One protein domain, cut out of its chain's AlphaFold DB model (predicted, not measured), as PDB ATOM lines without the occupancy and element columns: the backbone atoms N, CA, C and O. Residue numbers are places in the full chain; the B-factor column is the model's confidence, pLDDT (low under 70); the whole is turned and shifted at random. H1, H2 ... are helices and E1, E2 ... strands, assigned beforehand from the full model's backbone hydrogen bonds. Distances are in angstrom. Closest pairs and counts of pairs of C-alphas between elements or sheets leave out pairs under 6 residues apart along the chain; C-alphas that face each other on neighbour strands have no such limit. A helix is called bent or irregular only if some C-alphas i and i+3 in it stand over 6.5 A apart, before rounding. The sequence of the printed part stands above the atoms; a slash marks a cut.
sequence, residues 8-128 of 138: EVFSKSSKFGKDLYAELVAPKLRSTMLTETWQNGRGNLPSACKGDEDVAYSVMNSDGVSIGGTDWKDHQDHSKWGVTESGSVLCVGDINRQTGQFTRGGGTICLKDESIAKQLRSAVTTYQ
ATOM      1  N   GLU A   8     151.365 140.299 181.734       98.00
ATOM      2  CA  GLU A   8     150.676 139.375 180.835       98.00
ATOM      3  C   GLU A   8     150.005 140.172 179.717       98.00
ATOM      4  O   GLU A   8     149.376 141.197 179.973       98.00
ATOM      5  N   VAL A   9     150.160 139.727 178.470       98.25
ATOM      6  CA  VAL A   9     149.542 140.376 177.310       98.25
ATOM      7  C   VAL A   9     148.409 139.498 176.808       98.25
ATOM      8  O   VAL A   9     148.636 138.393 176.316       98.25
ATOM      9  N   PHE A  10     147.191 140.016 176.891       98.50
ATOM     10  CA  PHE A  10     146.014 139.410 176.294       98.50
ATOM     11  C   PHE A  10     145.785 140.015 174.922       98.50
ATOM     12  O   PHE A  10     145.755 141.235 174.776       98.50
ATOM     13  N   SER A  11     145.600 139.168 173.915       97.81
ATOM     14  CA  SER A  11     145.318 139.619 172.557       97.81
ATOM     15  C   SER A  11     144.190 138.811 171.942       97.81
ATOM     16  O   SER A  11     144.055 137.610 172.181       97.81
ATOM     17  N   LYS A  12     143.380 139.488 171.133       97.62
ATOM     18  CA  LYS A  12     142.366 138.871 170.289       97.62
ATOM     19  C   LYS A  12     142.516 139.343 168.850       97.62
ATOM     20  O   LYS A  12     142.904 140.481 168.586       97.62
ATOM     21  N   SER A  13     142.171 138.467 167.913       97.75
ATOM     22  CA  SER A  13     142.007 138.839 166.505       97.75
ATOM     23  C   SER A  13     140.557 139.234 166.216       97.75
ATOM     24  O   SER A  13     139.666 139.004 167.035       97.75
ATOM     25  N   SER A  14     140.295 139.746 165.012       97.00
ATOM     26  CA  SER A  14     138.935 140.005 164.517       97.00
ATOM     27  C   SER A  14     138.044 138.758 164.444       97.00
ATOM     28  O   SER A  14     136.833 138.889 164.309       97.00
ATOM     29  N   LYS A  15     138.622 137.552 164.541       98.06
ATOM     30  CA  LYS A  15     137.888 136.279 164.542       98.06
ATOM     31  C   LYS A  15     137.433 135.833 165.935       98.06
ATOM     32  O   LYS A  15     136.748 134.826 166.031       98.06
ATOM     33  N   PHE A  16     137.833 136.530 167.003       97.50
ATOM     34  CA  PHE A  16     137.508 136.118 168.374       97.50
ATOM     35  C   PHE A  16     136.009 136.217 168.682       97.50
ATOM     36  O   PHE A  16     135.483 135.379 169.400       97.50
ATOM     37  N   GLY A  17     135.315 137.220 168.132       96.94
ATOM     38  CA  GLY A  17     133.851 137.269 168.116       96.94
ATOM     39  C   GLY A  17     133.164 137.580 169.447       96.94
ATOM     40  O   GLY A  17     131.948 137.725 169.449       96.94
ATOM     41  N   LYS A  18     133.908 137.723 170.553       96.62
ATOM     42  CA  LYS A  18     133.334 137.984 171.880       96.62
ATOM     43  C   LYS A  18     133.991 139.153 172.642       96.62
ATOM     44  O   LYS A  18     134.948 139.783 172.158       96.62
ATOM     45  N   ASP A  19     133.459 139.467 173.827       96.81
ATOM     46  CA  ASP A  19     134.001 140.473 174.756       96.81
ATOM     47  C   ASP A  19     135.383 140.030 175.266       96.81
ATOM     48  O   ASP A  19     135.540 138.948 175.822       96.81
ATOM     49  N   LEU A  20     136.400 140.878 175.069       98.12
ATOM     50  CA  LEU A  20     137.773 140.586 175.489       98.12
ATOM     51  C   LEU A  20     137.860 140.355 177.003       98.12
ATOM     52  O   LEU A  20     138.559 139.445 177.447       98.12
ATOM     53  N   TYR A  21     137.176 141.180 177.797       98.19
ATOM     54  CA  TYR A  21     137.310 141.117 179.248       98.19
ATOM     55  C   TYR A  21     136.529 139.941 179.828       98.19
ATOM     56  O   TYR A  21     137.099 139.176 180.604       98.19
ATOM     57  N   ALA A  22     135.270 139.769 179.419       97.81
ATOM     58  CA  ALA A  22     134.400 138.727 179.966       97.81
ATOM     59  C   ALA A  22     134.826 137.306 179.558       97.81
ATOM     60  O   ALA A  22     134.743 136.393 180.373       97.81
ATOM     61  N   GLU A  23     135.352 137.123 178.341       97.69
ATOM     62  CA  GLU A  23     135.563 135.783 177.765       97.69
ATOM     63  C   GLU A  23     137.029 135.346 177.723       97.69
ATOM     64  O   GLU A  23     137.323 134.179 177.470       97.69
ATOM     65  N   LEU A  24     137.972 136.264 177.957       97.94
ATOM     66  CA  LEU A  24     139.400 135.944 177.951       97.94
ATOM     67  C   LEU A  24     140.102 136.394 179.232       97.94
ATOM     68  O   LEU A  24     140.710 135.571 179.916       97.94
ATOM     69  N   VAL A  25     140.023 137.682 179.568       98.50
ATOM     70  CA  VAL A  25     140.830 138.256 180.658       98.50
ATOM     71  C   VAL A  25     140.337 137.782 182.026       98.50
ATOM     72  O   VAL A  25     141.095 137.149 182.761       98.50
ATOM     73  N   ALA A  26     139.072 138.035 182.369       98.25
ATOM     74  CA  ALA A  26     138.520 137.684 183.677       98.25
ATOM     75  C   ALA A  26     138.564 136.162 183.951       98.25
ATOM     76  O   ALA A  26     139.007 135.775 185.039       98.25
ATOM     77  N   PRO A  27     138.249 135.273 182.979       97.94
ATOM     78  CA  PRO A  27     138.436 133.831 183.141       97.94
ATOM     79  C   PRO A  27     139.891 133.415 183.375       97.94
ATOM     80  O   PRO A  27     140.153 132.567 184.232       97.94
ATOM     81  N   LYS A  28     140.856 134.016 182.662       98.25
ATOM     82  CA  LYS A  28     142.280 133.702 182.852       98.25
ATOM     83  C   LYS A  28     142.786 134.150 184.220       98.25
ATOM     84  O   LYS A  28     143.512 133.399 184.870       98.25
ATOM     85  N   LEU A  29     142.382 135.342 184.657       97.81
ATOM     86  CA  LEU A  29     142.734 135.899 185.964       97.81
ATOM     87  C   LEU A  29     141.950 135.264 187.118       97.81
ATOM     88  O   LEU A  29     142.329 135.439 188.275       97.81
ATOM     89  N   ARG A  30     140.878 134.526 186.810       97.75
ATOM     90  CA  ARG A  30     139.958 133.923 187.778       97.75
ATOM     91  C   ARG A  30     139.392 134.941 188.767       97.75
ATOM     92  O   ARG A  30     139.325 134.673 189.967       97.75
ATOM     93  N   SER A  31     139.024 136.119 188.271       98.06
ATOM     94  CA  SER A  31     138.599 137.227 189.121       98.06
ATOM     95  C   SER A  31     137.540 138.092 188.455       98.06
ATOM     96  O   SER A  31     137.589 138.324 187.249       98.06
ATOM     97  N   THR A  32     136.606 138.586 189.266       98.19
ATOM     98  CA  THR A  32     135.677 139.653 188.884       98.19
ATOM     99  C   THR A  32     136.460 140.939 188.619       98.19
ATOM    100  O   THR A  32     137.423 141.240 189.330       98.19
ATOM    101  N   MET A  33     136.058 141.716 187.616       98.56
ATOM    102  CA  MET A  33     136.737 142.952 187.224       98.56
ATOM    103  C   MET A  33     135.792 144.153 187.185       98.56
ATOM    104  O   MET A  33     134.626 144.026 186.818       98.56
ATOM    105  N   LEU A  34     136.334 145.322 187.517       98.62
ATOM    106  CA  LEU A  34     135.789 146.628 187.154       98.62
ATOM    107  C   LEU A  34     136.509 147.092 185.889       98.62
ATOM    108  O   LEU A  34     137.732 146.961 185.804       98.62
ATOM    109  N   THR A  35     135.778 147.617 184.914       98.31
ATOM    110  CA  THR A  35     136.344 148.115 183.657       98.31
ATOM    111  C   THR A  35     135.850 149.515 183.363       98.31
ATOM    112  O   THR A  35     134.652 149.720 183.194       98.31
ATOM    113  N   GLU A  36     136.779 150.447 183.209       97.62
ATOM    114  CA  GLU A  36     136.514 151.726 182.573       97.62
ATOM    115  C   GLU A  36     136.892 151.604 181.104       97.62
ATOM    116  O   GLU A  36     138.063 151.468 180.740       97.62
ATOM    117  N   THR A  37     135.879 151.617 180.251       94.19
ATOM    118  CA  THR A  37     136.066 151.727 178.812       94.19
ATOM    119  C   THR A  37     135.039 152.690 178.272       94.19
ATOM    120  O   THR A  37     133.889 152.595 178.676       94.19
ATOM    121  N   TRP A  38     135.424 153.542 177.330       93.81
ATOM    122  CA  TRP A  38     134.541 154.560 176.766       93.81
ATOM    123  C   TRP A  38     133.153 154.025 176.362       93.81
ATOM    124  O   TRP A  38     133.029 153.317 175.354       93.81
ATOM    125  N   GLN A  39     132.112 154.408 177.111       91.88
ATOM    126  CA  GLN A  39     130.714 153.991 176.904       91.88
ATOM    127  C   GLN A  39     129.891 155.047 176.138       91.88
ATOM    128  O   GLN A  39     128.707 155.243 176.388       91.88
ATOM    129  N   ASN A  40     130.480 155.742 175.160       92.94
ATOM    130  CA  ASN A  40     129.761 156.729 174.331       92.94
ATOM    131  C   ASN A  40     129.648 156.320 172.851       92.94
ATOM    132  O   ASN A  40     129.637 157.161 171.951       92.94
ATOM    133  N   GLY A  41     129.651 155.018 172.565       88.56
ATOM    134  CA  GLY A  41     129.575 154.507 171.198       88.56
ATOM    135  C   GLY A  41     128.322 153.685 170.943       88.56
ATOM    136  O   GLY A  41     127.526 153.388 171.829       88.56
ATOM    137  N   ARG A  42     128.137 153.297 169.681       92.38
ATOM    138  CA  ARG A  42     127.042 152.399 169.306       92.38
ATOM    139  C   ARG A  42     127.316 150.992 169.833       92.38
ATOM    140  O   ARG A  42     128.408 150.463 169.634       92.38
ATOM    141  N   GLY A  43     126.295 150.380 170.432       95.81
ATOM    142  CA  GLY A  43     126.359 148.994 170.895       95.81
ATOM    143  C   GLY A  43     127.219 148.797 172.141       95.81
ATOM    144  O   GLY A  43     127.917 147.792 172.229       95.81
ATOM    145  N   ASN A  44     127.207 149.756 173.069       96.56
ATOM    146  CA  ASN A  44     127.756 149.583 174.414       96.56
ATOM    147  C   ASN A  44     127.250 148.277 175.040       96.56
ATOM    148  O   ASN A  44     126.053 147.991 174.999       96.56
ATOM    149  N   LEU A  45     128.168 147.478 175.577       95.94
ATOM    150  CA  LEU A  45     127.817 146.235 176.258       95.94
ATOM    151  C   LEU A  45     127.440 146.541 177.709       95.94
ATOM    152  O   LEU A  45     128.157 147.314 178.351       95.94
ATOM    153  N   PRO A  46     126.388 145.907 178.256       95.75
ATOM    154  CA  PRO A  46     126.160 145.942 179.689       95.75
ATOM    155  C   PRO A  46     127.288 145.204 180.424       95.75
ATOM    156  O   PRO A  46     128.132 144.515 179.837       95.75
ATOM    157  N   SER A  47     127.288 145.336 181.741       97.44
ATOM    158  CA  SER A  47     128.113 144.508 182.608       97.44
ATOM    159  C   SER A  47     127.827 143.034 182.342       97.44
ATOM    160  O   SER A  47     126.674 142.635 182.232       97.44
ATOM    161  N   ALA A  48     128.889 142.243 182.199       97.19
ATOM    162  CA  ALA A  48     128.770 140.802 182.016       97.19
ATOM    163  C   ALA A  48     128.690 140.180 183.405       97.19
ATOM    164  O   ALA A  48     129.610 140.381 184.204       97.19
ATOM    165  N   CYS A  49     127.612 139.472 183.718       96.94
ATOM    166  CA  CYS A  49     127.379 138.989 185.067       96.94
ATOM    167  C   CYS A  49     127.605 137.494 185.171       96.94
ATOM    168  O   CYS A  49     127.156 136.710 184.345       96.94
ATOM    169  N   LYS A  50     128.336 137.085 186.210       95.50
ATOM    170  CA  LYS A  50     128.575 135.671 186.481       95.50
ATOM    171  C   LYS A  50     127.244 134.921 186.561       95.50
ATOM    172  O   LYS A  50     126.416 135.239 187.413       95.50
ATOM    173  N   GLY A  51     127.108 133.880 185.744       90.38
ATOM    174  CA  GLY A  51     125.883 133.086 185.630       90.38
ATOM    175  C   GLY A  51     125.046 133.408 184.393       90.38
ATOM    176  O   GLY A  51     124.211 132.582 184.031       90.38
ATOM    177  N   ASP A  52     125.310 134.531 183.719       90.00
ATOM    178  CA  ASP A  52     124.854 134.750 182.346       90.00
ATOM    179  C   ASP A  52     125.585 133.780 181.397       90.00
ATOM    180  O   ASP A  52     126.635 133.224 181.742       90.00
ATOM    181  N   GLU A  53     125.026 133.561 180.202       84.75
ATOM    182  CA  GLU A  53     125.568 132.629 179.204       84.75
ATOM    183  C   GLU A  53     127.067 132.878 178.953       84.75
ATOM    184  O   GLU A  53     127.475 133.991 178.636       84.75
ATOM    185  N   ASP A  54     127.881 131.831 179.129       85.44
ATOM    186  CA  ASP A  54     129.349 131.821 179.005       85.44
ATOM    187  C   ASP A  54     130.160 132.715 179.982       85.44
ATOM    188  O   ASP A  54     131.394 132.669 179.975       85.44
ATOM    189  N   VAL A  55     129.534 133.433 180.928       95.75
ATOM    190  CA  VAL A  55     130.251 134.345 181.845       95.75
ATOM    191  C   VAL A  55     130.697 133.651 183.141       95.75
ATOM    192  O   VAL A  55     129.933 133.469 184.095       95.75
ATOM    193  N   ALA A  56     131.992 133.326 183.232       96.38
ATOM    194  CA  ALA A  56     132.585 132.682 184.415       96.38
ATOM    195  C   ALA A  56     132.852 133.642 185.597       96.38
ATOM    196  O   ALA A  56     132.776 133.241 186.765       96.38
ATOM    197  N   TYR A  57     133.176 134.903 185.299       98.12
ATOM    198  CA  TYR A  57     133.495 135.955 186.268       98.12
ATOM    199  C   TYR A  57     132.886 137.273 185.805       98.12
ATOM    200  O   TYR A  57     132.945 137.584 184.617       98.12
ATOM    201  N   SER A  58     132.322 138.049 186.733       98.38
ATOM    202  CA  SER A  58     131.660 139.294 186.358       98.38
ATOM    203  C   SER A  58     132.665 140.329 185.846       98.38
ATOM    204  O   SER A  58     133.769 140.465 186.377       98.38
ATOM    205  N   VAL A  59     132.262 141.098 184.842       98.38
ATOM    206  CA  VAL A  59     132.985 142.273 184.353       98.38
ATOM    207  C   VAL A  59     132.017 143.444 184.378       98.38
ATOM    208  O   VAL A  59     131.107 143.538 183.550       98.38
ATOM    209  N   MET A  60     132.199 144.318 185.361       98.31
ATOM    210  CA  MET A  60     131.302 145.432 185.644       98.31
ATOM    211  C   MET A  60     131.850 146.721 185.037       98.31
ATOM    212  O   MET A  60     133.025 147.043 185.205       98.31
ATOM    213  N   ASN A  61     131.002 147.451 184.316       98.06
ATOM    214  CA  ASN A  61     131.361 148.747 183.749       98.06
ATOM    215  C   ASN A  61     131.427 149.792 184.860       98.06
ATOM    216  O   ASN A  61     130.448 149.983 185.575       98.06
ATOM    217  N   SER A  62     132.569 150.458 185.001       97.88
ATOM    218  CA  SER A  62     132.671 151.676 185.799       97.88
ATOM    219  C   SER A  62     131.901 152.785 185.090       97.88
ATOM    220  O   SER A  62     132.189 153.062 183.931       97.88
ATOM    221  N   ASP A  63     130.956 153.410 185.790       95.50
ATOM    222  CA  ASP A  63     130.117 154.498 185.268       95.50
ATOM    223  C   ASP A  63     130.683 155.874 185.652       95.50
ATOM    224  O   ASP A  63     130.437 156.878 184.981       95.50
ATOM    225  N   GLY A  64     131.416 155.926 186.771       97.25
ATOM    226  CA  GLY A  64     131.983 157.145 187.332       97.25
ATOM    227  C   GLY A  64     133.340 156.897 187.974       97.25
ATOM    228  O   GLY A  64     133.540 155.890 188.663       97.25
ATOM    229  N   VAL A  65     134.255 157.841 187.764       98.00
ATOM    230  CA  VAL A  65     135.620 157.811 188.289       98.00
ATOM    231  C   VAL A  65     136.003 159.157 188.893       98.00
ATOM    232  O   VAL A  65     135.576 160.205 188.413       98.00
ATOM    233  N   SER A  66     136.791 159.108 189.970       97.88
ATOM    234  CA  SER A  66     137.355 160.254 190.677       97.88
ATOM    235  C   SER A  66     138.852 160.068 190.902       97.88
ATOM    236  O   SER A  66     139.282 159.149 191.604       97.88
ATOM    237  N   ILE A  67     139.668 160.952 190.327       94.81
ATOM    238  CA  ILE A  67     141.122 160.970 190.542       94.81
ATOM    239  C   ILE A  67     141.555 162.396 190.860       94.81
ATOM    240  O   ILE A  67     141.258 163.335 190.127       94.81
ATOM    241  N   GLY A  68     142.272 162.570 191.975       93.81
ATOM    242  CA  GLY A  68     142.804 163.879 192.372       93.81
ATOM    243  C   GLY A  68     141.731 164.951 192.600       93.81
ATOM    244  O   GLY A  68     142.014 166.131 192.416       93.81
ATOM    245  N   GLY A  69     140.504 164.554 192.958       94.50
ATOM    246  CA  GLY A  69     139.367 165.464 193.139       94.50
ATOM    247  C   GLY A  69     138.694 165.910 191.837       94.50
ATOM    248  O   GLY A  69     137.888 166.835 191.863       94.50
ATOM    249  N   THR A  70     139.036 165.287 190.708       96.94
ATOM    250  CA  THR A  70     138.344 165.481 189.430       96.94
ATOM    251  C   THR A  70     137.472 164.272 189.150       96.94
ATOM    252  O   THR A  70     137.978 163.150 189.166       96.94
ATOM    253  N   ASP A  71     136.198 164.521 188.857       97.62
ATOM    254  CA  ASP A  71     135.204 163.487 188.591       97.62
ATOM    255  C   ASP A  71     134.801 163.488 187.116       97.62
ATOM    256  O   ASP A  71     134.601 164.550 186.514       97.62
ATOM    257  N   TRP A  72     134.628 162.305 186.537       97.31
ATOM    258  CA  TRP A  72     134.078 162.135 185.196       97.31
ATOM    259  C   TRP A  72     133.268 160.851 185.084       97.31
ATOM    260  O   TRP A  72     133.351 159.948 185.919       97.31
ATOM    261  N   LYS A  73     132.453 160.793 184.032       96.69
ATOM    262  CA  LYS A  73     131.691 159.610 183.646       96.69
ATOM    263  C   LYS A  73     132.370 158.853 182.512       96.69
ATOM    264  O   LYS A  73     133.121 159.422 181.720       96.69
ATOM    265  N   ASP A  74     132.015 157.587 182.390       89.88
ATOM    266  CA  ASP A  74     132.464 156.636 181.367       89.88
ATOM    267  C   ASP A  74     132.383 157.111 179.897       89.88
ATOM    268  O   ASP A  74     133.134 156.653 179.036       89.88
ATOM    269  N   HIS A  75     131.488 158.041 179.570       93.75
ATOM    270  CA  HIS A  75     131.331 158.609 178.228       93.75
ATOM    271  C   HIS A  75     132.235 159.818 177.952       93.75
ATOM    272  O   HIS A  75     132.281 160.297 176.813       93.75
ATOM    273  N   GLN A  76     132.941 160.307 178.976       95.75
ATOM    274  CA  GLN A  76     133.826 161.473 178.924       95.75
ATOM    275  C   GLN A  76     135.312 161.089 178.866       95.75
ATOM    276  O   GLN A  76     136.141 161.963 178.620       95.75
ATOM    277  N   ASP A  77     135.648 159.807 179.039       93.38
ATOM    278  CA  ASP A  77     137.021 159.307 178.989       93.38
ATOM    279  C   ASP A  77     137.188 158.217 177.915       93.38
ATOM    280  O   ASP A  77     136.399 157.278 177.803       93.38
ATOM    281  N   HIS A  78     138.236 158.352 177.100       94.56
ATOM    282  CA  HIS A  78     138.628 157.370 176.088       94.56
ATOM    283  C   HIS A  78     139.548 156.271 176.631       94.56
ATOM    284  O   HIS A  78     139.889 155.344 175.882       94.56
ATOM    285  N   SER A  79     139.964 156.373 177.888       94.44
ATOM    286  CA  SER A  79     140.776 155.394 178.592       94.44
ATOM    287  C   SER A  79     140.102 154.027 178.597       94.44
ATOM    288  O   SER A  79     138.883 153.881 178.483       94.44
ATOM    289  N   LYS A  80     140.942 152.996 178.624       97.75
ATOM    290  CA  LYS A  80     140.525 151.596 178.583       97.75
ATOM    291  C   LYS A  80     141.385 150.842 179.563       97.75
ATOM    292  O   LYS A  80     142.505 150.429 179.246       97.75
ATOM    293  N   TRP A  81     140.863 150.690 180.761       98.38
ATOM    294  CA  TRP A  81     141.537 149.965 181.812       98.38
ATOM    295  C   TRP A  81     140.562 149.060 182.550       98.38
ATOM    296  O   TRP A  81     139.347 149.246 182.541       98.38
ATOM    297  N   GLY A  82     141.119 148.025 183.157       98.44
ATOM    298  CA  GLY A  82     140.403 147.112 184.023       98.44
ATOM    299  C   GLY A  82     141.188 146.899 185.301       98.44
ATOM    300  O   GLY A  82     142.412 146.970 185.312       98.44
ATOM    301  N   VAL A  83     140.497 146.619 186.391       98.81
ATOM    302  CA  VAL A  83     141.115 146.249 187.660       98.81
ATOM    303  C   VAL A  83     140.314 145.119 188.269       98.81
ATOM    304  O   VAL A  83     139.089 145.088 188.161       98.81
ATOM    305  N   THR A  84     140.983 144.162 188.903       98.56
ATOM    306  CA  THR A  84     140.246 143.128 189.626       98.56
ATOM    307  C   THR A  84     139.489 143.761 190.794       98.56
ATOM    308  O   THR A  84     140.030 144.596 191.525       98.56
ATOM    309  N   GLU A  85     138.232 143.367 190.993       97.50
ATOM    310  CA  GLU A  85     137.388 143.851 192.096       97.50
ATOM    311  C   GLU A  85     138.043 143.546 193.450       97.50
ATOM    312  O   GLU A  85     138.020 144.361 194.368       97.50
ATOM    313  N   SER A  86     138.738 142.411 193.535       94.50
ATOM    314  CA  SER A  86     139.627 142.057 194.638       94.50
ATOM    315  C   SER A  86     140.995 141.614 194.109       94.50
ATOM    316  O   SER A  86     141.112 141.032 193.029       94.50
ATOM    317  N   GLY A  87     142.066 141.925 194.844       95.31
ATOM    318  CA  GLY A  87     143.440 141.553 194.487       95.31
ATOM    319  C   GLY A  87     144.287 142.701 193.931       95.31
ATOM    320  O   GLY A  87     144.080 143.867 194.266       95.31
ATOM    321  N   SER A  88     145.286 142.350 193.124       97.81
ATOM    322  CA  SER A  88     146.401 143.234 192.760       97.81
ATOM    323  C   SER A  88     146.644 143.342 191.258       97.81
ATOM    324  O   SER A  88     147.723 143.753 190.858       97.81
ATOM    325  N   VAL A  89     145.685 142.957 190.412       98.62
ATOM    326  CA  VAL A  89     145.869 143.026 188.957       98.62
ATOM    327  C   VAL A  89     145.113 144.217 188.389       98.62
ATOM    328  O   VAL A  89     143.918 144.383 188.639       98.62
ATOM    329  N   LEU A  90     145.819 145.016 187.597       98.50
ATOM    330  CA  LEU A  90     145.244 146.004 186.694       98.50
ATOM    331  C   LEU A  90     145.592 145.650 185.252       98.50
ATOM    332  O   LEU A  90     146.584 144.971 185.007       98.50
ATOM    333  N   CYS A  91     144.803 146.140 184.310       98.75
ATOM    334  CA  CYS A  91     145.002 145.961 182.886       98.75
ATOM    335  C   CYS A  91     144.779 147.288 182.161       98.75
ATOM    336  O   CYS A  91     143.874 148.032 182.525       98.75
ATOM    337  N   VAL A  92     145.572 147.580 181.132       98.56
ATOM    338  CA  VAL A  92     145.415 148.757 180.261       98.56
ATOM    339  C   VAL A  92     145.523 148.298 178.814       98.56
ATOM    340  O   VAL A  92     146.417 147.517 178.482       98.56
ATOM    341  N   GLY A  93     144.615 148.752 177.954       97.38
ATOM    342  CA  GLY A  93     144.538 148.233 176.593       97.38
ATOM    343  C   GLY A  93     143.830 149.132 175.594       97.38
ATOM    344  O   GLY A  93     143.644 150.326 175.806       97.38
ATOM    345  N   ASP A  94     143.416 148.516 174.489       94.75
ATOM    346  CA  ASP A  94     143.069 149.250 173.265       94.75
ATOM    347  C   ASP A  94     141.594 149.090 172.864       94.75
ATOM    348  O   ASP A  94     141.097 149.798 171.983       94.75
ATOM    349  N   ILE A  95     140.868 148.169 173.512       95.81
ATOM    350  CA  ILE A  95     139.502 147.770 173.146       95.81
ATOM    351  C   ILE A  95     138.454 148.232 174.169       95.81
ATOM    352  O   ILE A  95     138.579 147.963 175.361       95.81
ATOM    353  N   ASN A  96     137.402 148.897 173.679       96.88
ATOM    354  CA  ASN A  96     136.197 149.195 174.461       96.88
ATOM    355  C   ASN A  96     135.303 147.957 174.620       96.88
ATOM    356  O   ASN A  96     135.350 147.039 173.797       96.88
ATOM    357  N   ARG A  97     134.386 147.981 175.588       97.00
ATOM    358  CA  ARG A  97     133.312 146.984 175.702       97.00
ATOM    359  C   ARG A  97     132.088 147.378 174.866       97.00
ATOM    360  O   ARG A  97     131.107 147.904 175.375       97.00
ATOM    361  N   GLN A  98     132.166 147.133 173.554       96.69
ATOM    362  CA  GLN A  98     131.114 147.433 172.567       96.69
ATOM    363  C   GLN A  98     130.955 146.282 171.560       96.69
ATOM    364  O   GLN A  98     131.949 145.671 171.171       96.69
ATOM    365  N   THR A  99     129.743 146.019 171.060       96.88
ATOM    366  CA  THR A  99     129.465 144.939 170.086       96.88
ATOM    367  C   THR A  99     130.295 145.075 168.809       96.88
ATOM    368  O   THR A  99     130.839 144.093 168.307       96.88
ATOM    369  N   GLY A 100     130.512 146.304 168.326       95.50
ATOM    370  CA  GLY A 100     131.385 146.576 167.177       95.50
ATOM    371  C   GLY A 100     132.858 146.191 167.391       95.50
ATOM    372  O   GLY A 100     133.627 146.141 166.435       95.50
ATOM    373  N   GLN A 101     133.276 145.908 168.628       96.81
ATOM    374  CA  GLN A 101     134.632 145.463 168.958       96.81
ATOM    375  C   GLN A 101     134.794 143.942 168.888       96.81
ATOM    376  O   GLN A 101     135.918 143.449 168.986       96.81
ATOM    377  N   PHE A 102     133.718 143.169 168.718       97.06
ATOM    378  CA  PHE A 102     133.792 141.707 168.586       97.06
ATOM    379  C   PHE A 102     134.550 141.270 167.332       97.06
ATOM    380  O   PHE A 102     135.258 140.265 167.355       97.06
ATOM    381  N   THR A 103     134.479 142.076 166.274       97.12
ATOM    382  CA  THR A 103     135.140 141.844 164.985       97.12
ATOM    383  C   THR A 103     136.415 142.674 164.805       97.12
ATOM    384  O   THR A 103     136.944 142.781 163.699       97.12
ATOM    385  N   ARG A 104     136.952 143.254 165.888       96.75
ATOM    386  CA  ARG A 104     138.198 144.034 165.881       96.75
ATOM    387  C   ARG A 104     139.306 143.309 166.635       96.75
ATOM    388  O   ARG A 104     139.078 142.724 167.690       96.75
ATOM    389  N   GLY A 105     140.513 143.366 166.077       97.62
ATOM    390  CA  GLY A 105     141.717 142.945 166.788       97.62
ATOM    391  C   GLY A 105     142.149 143.993 167.813       97.62
ATOM    392  O   GLY A 105     141.911 145.183 167.612       97.62
ATOM    393  N   GLY A 106     142.785 143.541 168.889       97.69
ATOM    394  CA  GLY A 106     143.342 144.390 169.942       97.69
ATOM    395  C   GLY A 106     143.664 143.586 171.196       97.69
ATOM    396  O   GLY A 106     143.551 142.356 171.198       97.69
ATOM    397  N   GLY A 107     144.066 144.270 172.262       98.06
ATOM    398  CA  GLY A 107     144.490 143.598 173.481       98.06
ATOM    399  C   GLY A 107     144.444 144.462 174.729       98.06
ATOM    400  O   GLY A 107     143.962 145.596 174.715       98.06
ATOM    401  N   THR A 108     144.932 143.876 175.817       98.69
ATOM    402  CA  THR A 108     145.168 144.549 177.093       98.69
ATOM    403  C   THR A 108     146.393 143.941 177.767       98.69
ATOM    404  O   THR A 108     146.628 142.731 177.687       98.69
ATOM    405  N   ILE A 109     147.206 144.783 178.393       98.56
ATOM    406  CA  ILE A 109     148.374 144.371 179.168       98.56
ATOM    407  C   ILE A 109     147.981 144.411 180.631       98.56
ATOM    408  O   ILE A 109     147.607 145.469 181.130       98.56
ATOM    409  N   CYS A 110     148.105 143.281 181.317       98.62
ATOM    410  CA  CYS A 110     147.823 143.163 182.735       98.62
ATOM    411  C   CYS A 110     149.112 143.102 183.559       98.62
ATOM    412  O   CYS A 110     150.042 142.351 183.256       98.62
ATOM    413  N   LEU A 111     149.148 143.879 184.635       98.12
ATOM    414  CA  LEU A 111     150.240 143.958 185.593       98.12
ATOM    415  C   LEU A 111     149.717 143.607 186.983       98.12
ATOM    416  O   LEU A 111     148.667 144.093 187.403       98.12
ATOM    417  N   LYS A 112     150.486 142.798 187.715       98.00
ATOM    418  CA  LYS A 112     150.260 142.576 189.140       98.00
ATOM    419  C   LYS A 112     151.001 143.645 189.948       98.00
ATOM    420  O   LYS A 112     152.202 143.522 190.166       98.00
ATOM    421  N   ASP A 113     150.274 144.661 190.388       98.00
ATOM    422  CA  ASP A 113     150.736 145.723 191.276       98.00
ATOM    423  C   ASP A 113     149.607 146.109 192.244       98.00
ATOM    424  O   ASP A 113     148.574 146.654 191.850       98.00
ATOM    425  N   GLU A 114     149.787 145.799 193.528       97.69
ATOM    426  CA  GLU A 114     148.767 146.047 194.549       97.69
ATOM    427  C   GLU A 114     148.516 147.539 194.788       97.69
ATOM    428  O   GLU A 114     147.372 147.938 195.008       97.69
ATOM    429  N   SER A 115     149.561 148.363 194.710       97.94
ATOM    430  CA  SER A 115     149.460 149.800 194.952       97.94
ATOM    431  C   SER A 115     148.624 150.470 193.868       97.94
ATOM    432  O   SER A 115     147.692 151.219 194.171       97.94
ATOM    433  N   ILE A 116     148.911 150.166 192.600       97.56
ATOM    434  CA  ILE A 116     148.186 150.744 191.466       97.56
ATOM    435  C   ILE A 116     146.772 150.162 191.389       97.56
ATOM    436  O   ILE A 116     145.815 150.918 191.227       97.56
ATOM    437  N   ALA A 117     146.604 148.848 191.567       98.38
ATOM    438  CA  ALA A 117     145.278 148.229 191.557       98.38
ATOM    439  C   ALA A 117     144.375 148.802 192.660       98.38
ATOM    440  O   ALA A 117     143.197 149.065 192.424       98.38
ATOM    441  N   LYS A 118     144.917 149.055 193.858       98.25
ATOM    442  CA  LYS A 118     144.171 149.719 194.932       98.25
ATOM    443  C   LYS A 118     143.750 151.133 194.534       98.25
ATOM    444  O   LYS A 118     142.594 151.476 194.736       98.25
ATOM    445  N   GLN A 119     144.655 151.923 193.958       97.81
ATOM    446  CA  GLN A 119     144.350 153.291 193.527       97.81
ATOM    447  C   GLN A 119     143.270 153.326 192.441       97.81
ATOM    448  O   GLN A 119     142.290 154.044 192.600       97.81
ATOM    449  N   LEU A 120     143.397 152.505 191.393       97.56
ATOM    450  CA  LEU A 120     142.396 152.420 190.325       97.56
ATOM    451  C   LEU A 120     141.035 151.960 190.849       97.56
ATOM    452  O   LEU A 120     140.011 152.544 190.511       97.56
ATOM    453  N   ARG A 121     141.010 150.952 191.723       97.88
ATOM    454  CA  ARG A 121     139.762 150.494 192.343       97.88
ATOM    455  C   ARG A 121     139.114 151.582 193.195       97.88
ATOM    456  O   ARG A 121     137.906 151.751 193.126       97.88
ATOM    457  N   SER A 122     139.900 152.310 193.987       97.56
ATOM    458  CA  SER A 122     139.407 153.422 194.808       97.56
ATOM    459  C   SER A 122     138.949 154.626 193.985       97.56
ATOM    460  O   SER A 122     138.168 155.421 194.497       97.56
ATOM    461  N   ALA A 123     139.416 154.754 192.742       97.94
ATOM    462  CA  ALA A 123     138.970 155.800 191.838       97.94
ATOM    463  C   ALA A 123     137.554 155.544 191.300       97.94
ATOM    464  O   ALA A 123     136.870 156.498 190.956       97.94
ATOM    465  N   VAL A 124     137.084 154.291 191.248       98.25
ATOM    466  CA  VAL A 124     135.716 153.976 190.802       98.25
ATOM    467  C   VAL A 124     134.706 154.441 191.847       98.25
ATOM    468  O   VAL A 124     134.641 153.893 192.949       98.25
ATOM    469  N   THR A 125     133.885 155.427 191.494       97.94
ATOM    470  CA  THR A 125     132.841 155.971 192.375       97.94
ATOM    471  C   THR A 125     131.513 155.244 192.196       97.94
ATOM    472  O   THR A 125     130.825 154.956 193.177       97.94
ATOM    473  N   THR A 126     131.166 154.892 190.957       97.19
ATOM    474  CA  THR A 126     129.952 154.143 190.603       97.19
ATOM    475  C   THR A 126     130.228 153.164 189.469       97.19
ATOM    476  O   THR A 126     131.071 153.421 188.613       97.19
ATOM    477  N   TYR A 127     129.508 152.044 189.451       97.38
ATOM    478  CA  TYR A 127     129.587 151.031 188.400       97.38
ATOM    479  C   TYR A 127     128.249 150.302 188.252       97.38
ATOM    480  O   TYR A 127     127.505 150.144 189.231       97.38
ATOM    481  N   GLN A 128     127.979 149.800 187.050       95.88
ATOM    482  CA  GLN A 128     126.803 149.001 186.745       95.88
ATOM    483  C   GLN A 128     126.911 147.628 187.428       95.88
ATOM    484  O   GLN A 128     127.729 146.778 187.070       95.88
TER     485      GLN A 128
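What this domain is: This is residues 8 to 128 of the 138 residues of the protein "Hypothetical protein" of Alexandrium andersonii (UniProt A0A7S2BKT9). What is the main picture? One strongly twisted, branched sheet of eight strands curls round helix H2, while helix H1 packs on the same face by E1 and the first residues of E3. E3 bends, and its hairpin with E4 lies at one end of the longest axis. What are the parts and the size? The 121 printed residues hold E1 H1 E2 E3 E4 E5 E6 E7 H2 E8 in chain order, two helices and eight strands, class mixed; the strand pairs are antiparallel but for parallel E2 and E3. The whole is compact and rounded, radius of gyration of the C-alphas 13.2 A, spans 40 by 29 by 26 A.

Where its parts are: Where are the strands? E3, residues 59 to 67, is the longest at 21.3 A, and E7, residues 106 to 112, measures 20.5 A. The others are E1, 8 to 12, from C-alpha 8 at (150.676, 139.375, 180.835); E2, 33 to 37; E4, 70 to 73; E5, 80 to 84; E6, 89 to 93; and E8, 124 to 127, ending with C-alpha 127 at (129.587, 151.031, 188.400). Where are the helices? H1 is residues 20 to 29, 12.5 A long, and H2 is residues 114 to 123, 14.1 A long. H1 is irregular, but only just: C-alphas 23 and 26 are 6.9 A apart.

How they stand to each other: How does the sheet branch at E3? E2 and E4 lie on one side of E3 and E8 on the other side. E2 is parallel to it, with N 35 and O 60 at 2.8 A; E4, its hairpin partner, and E8 are antiparallel, with N 65 and O 72 at 2.9 A and N 63 and O 126 at 2.8 A. E3 bends by 68 degrees at residue 63. How does the sheet run on from E2? E5 is antiparallel to E2, N 34 and O 83 at 2.8 A. E5, E6 and E7 form a meander, each strand the antiparallel neighbour of the one before, through two hairpins, with N 82 and O 91 at 2.8 A and N 92 and O 109 at 2.9 A. Edge strand E1 is antiparallel to E7, N 8 and O 110 at 2.9 A. Where are the helices? H1 and H2 are on the same face of the sheet and apart from each other. The closest C-alphas of H1 and E3 are Ala 22 and Val 59, 5.8 A; those of H2 and E6 are Ala 117 and Leu 90, 5.3 A. Every O i to N i+4 pair is within hydrogen-bond range in H2, and 4 of 6 are in H1.

The domain as a whole: How far does it reach? The C-alphas of Lys 15 and Gly 69 are the two farthest apart, 40.9 A. Which links are long? Those from E2 to E3, 21 residues, and from E6 to E7, 12 residues, are long. Is anything cut or uncertain? The printed part has no cut, its mean pLDDT is 96.7, and no printed residue is under 70.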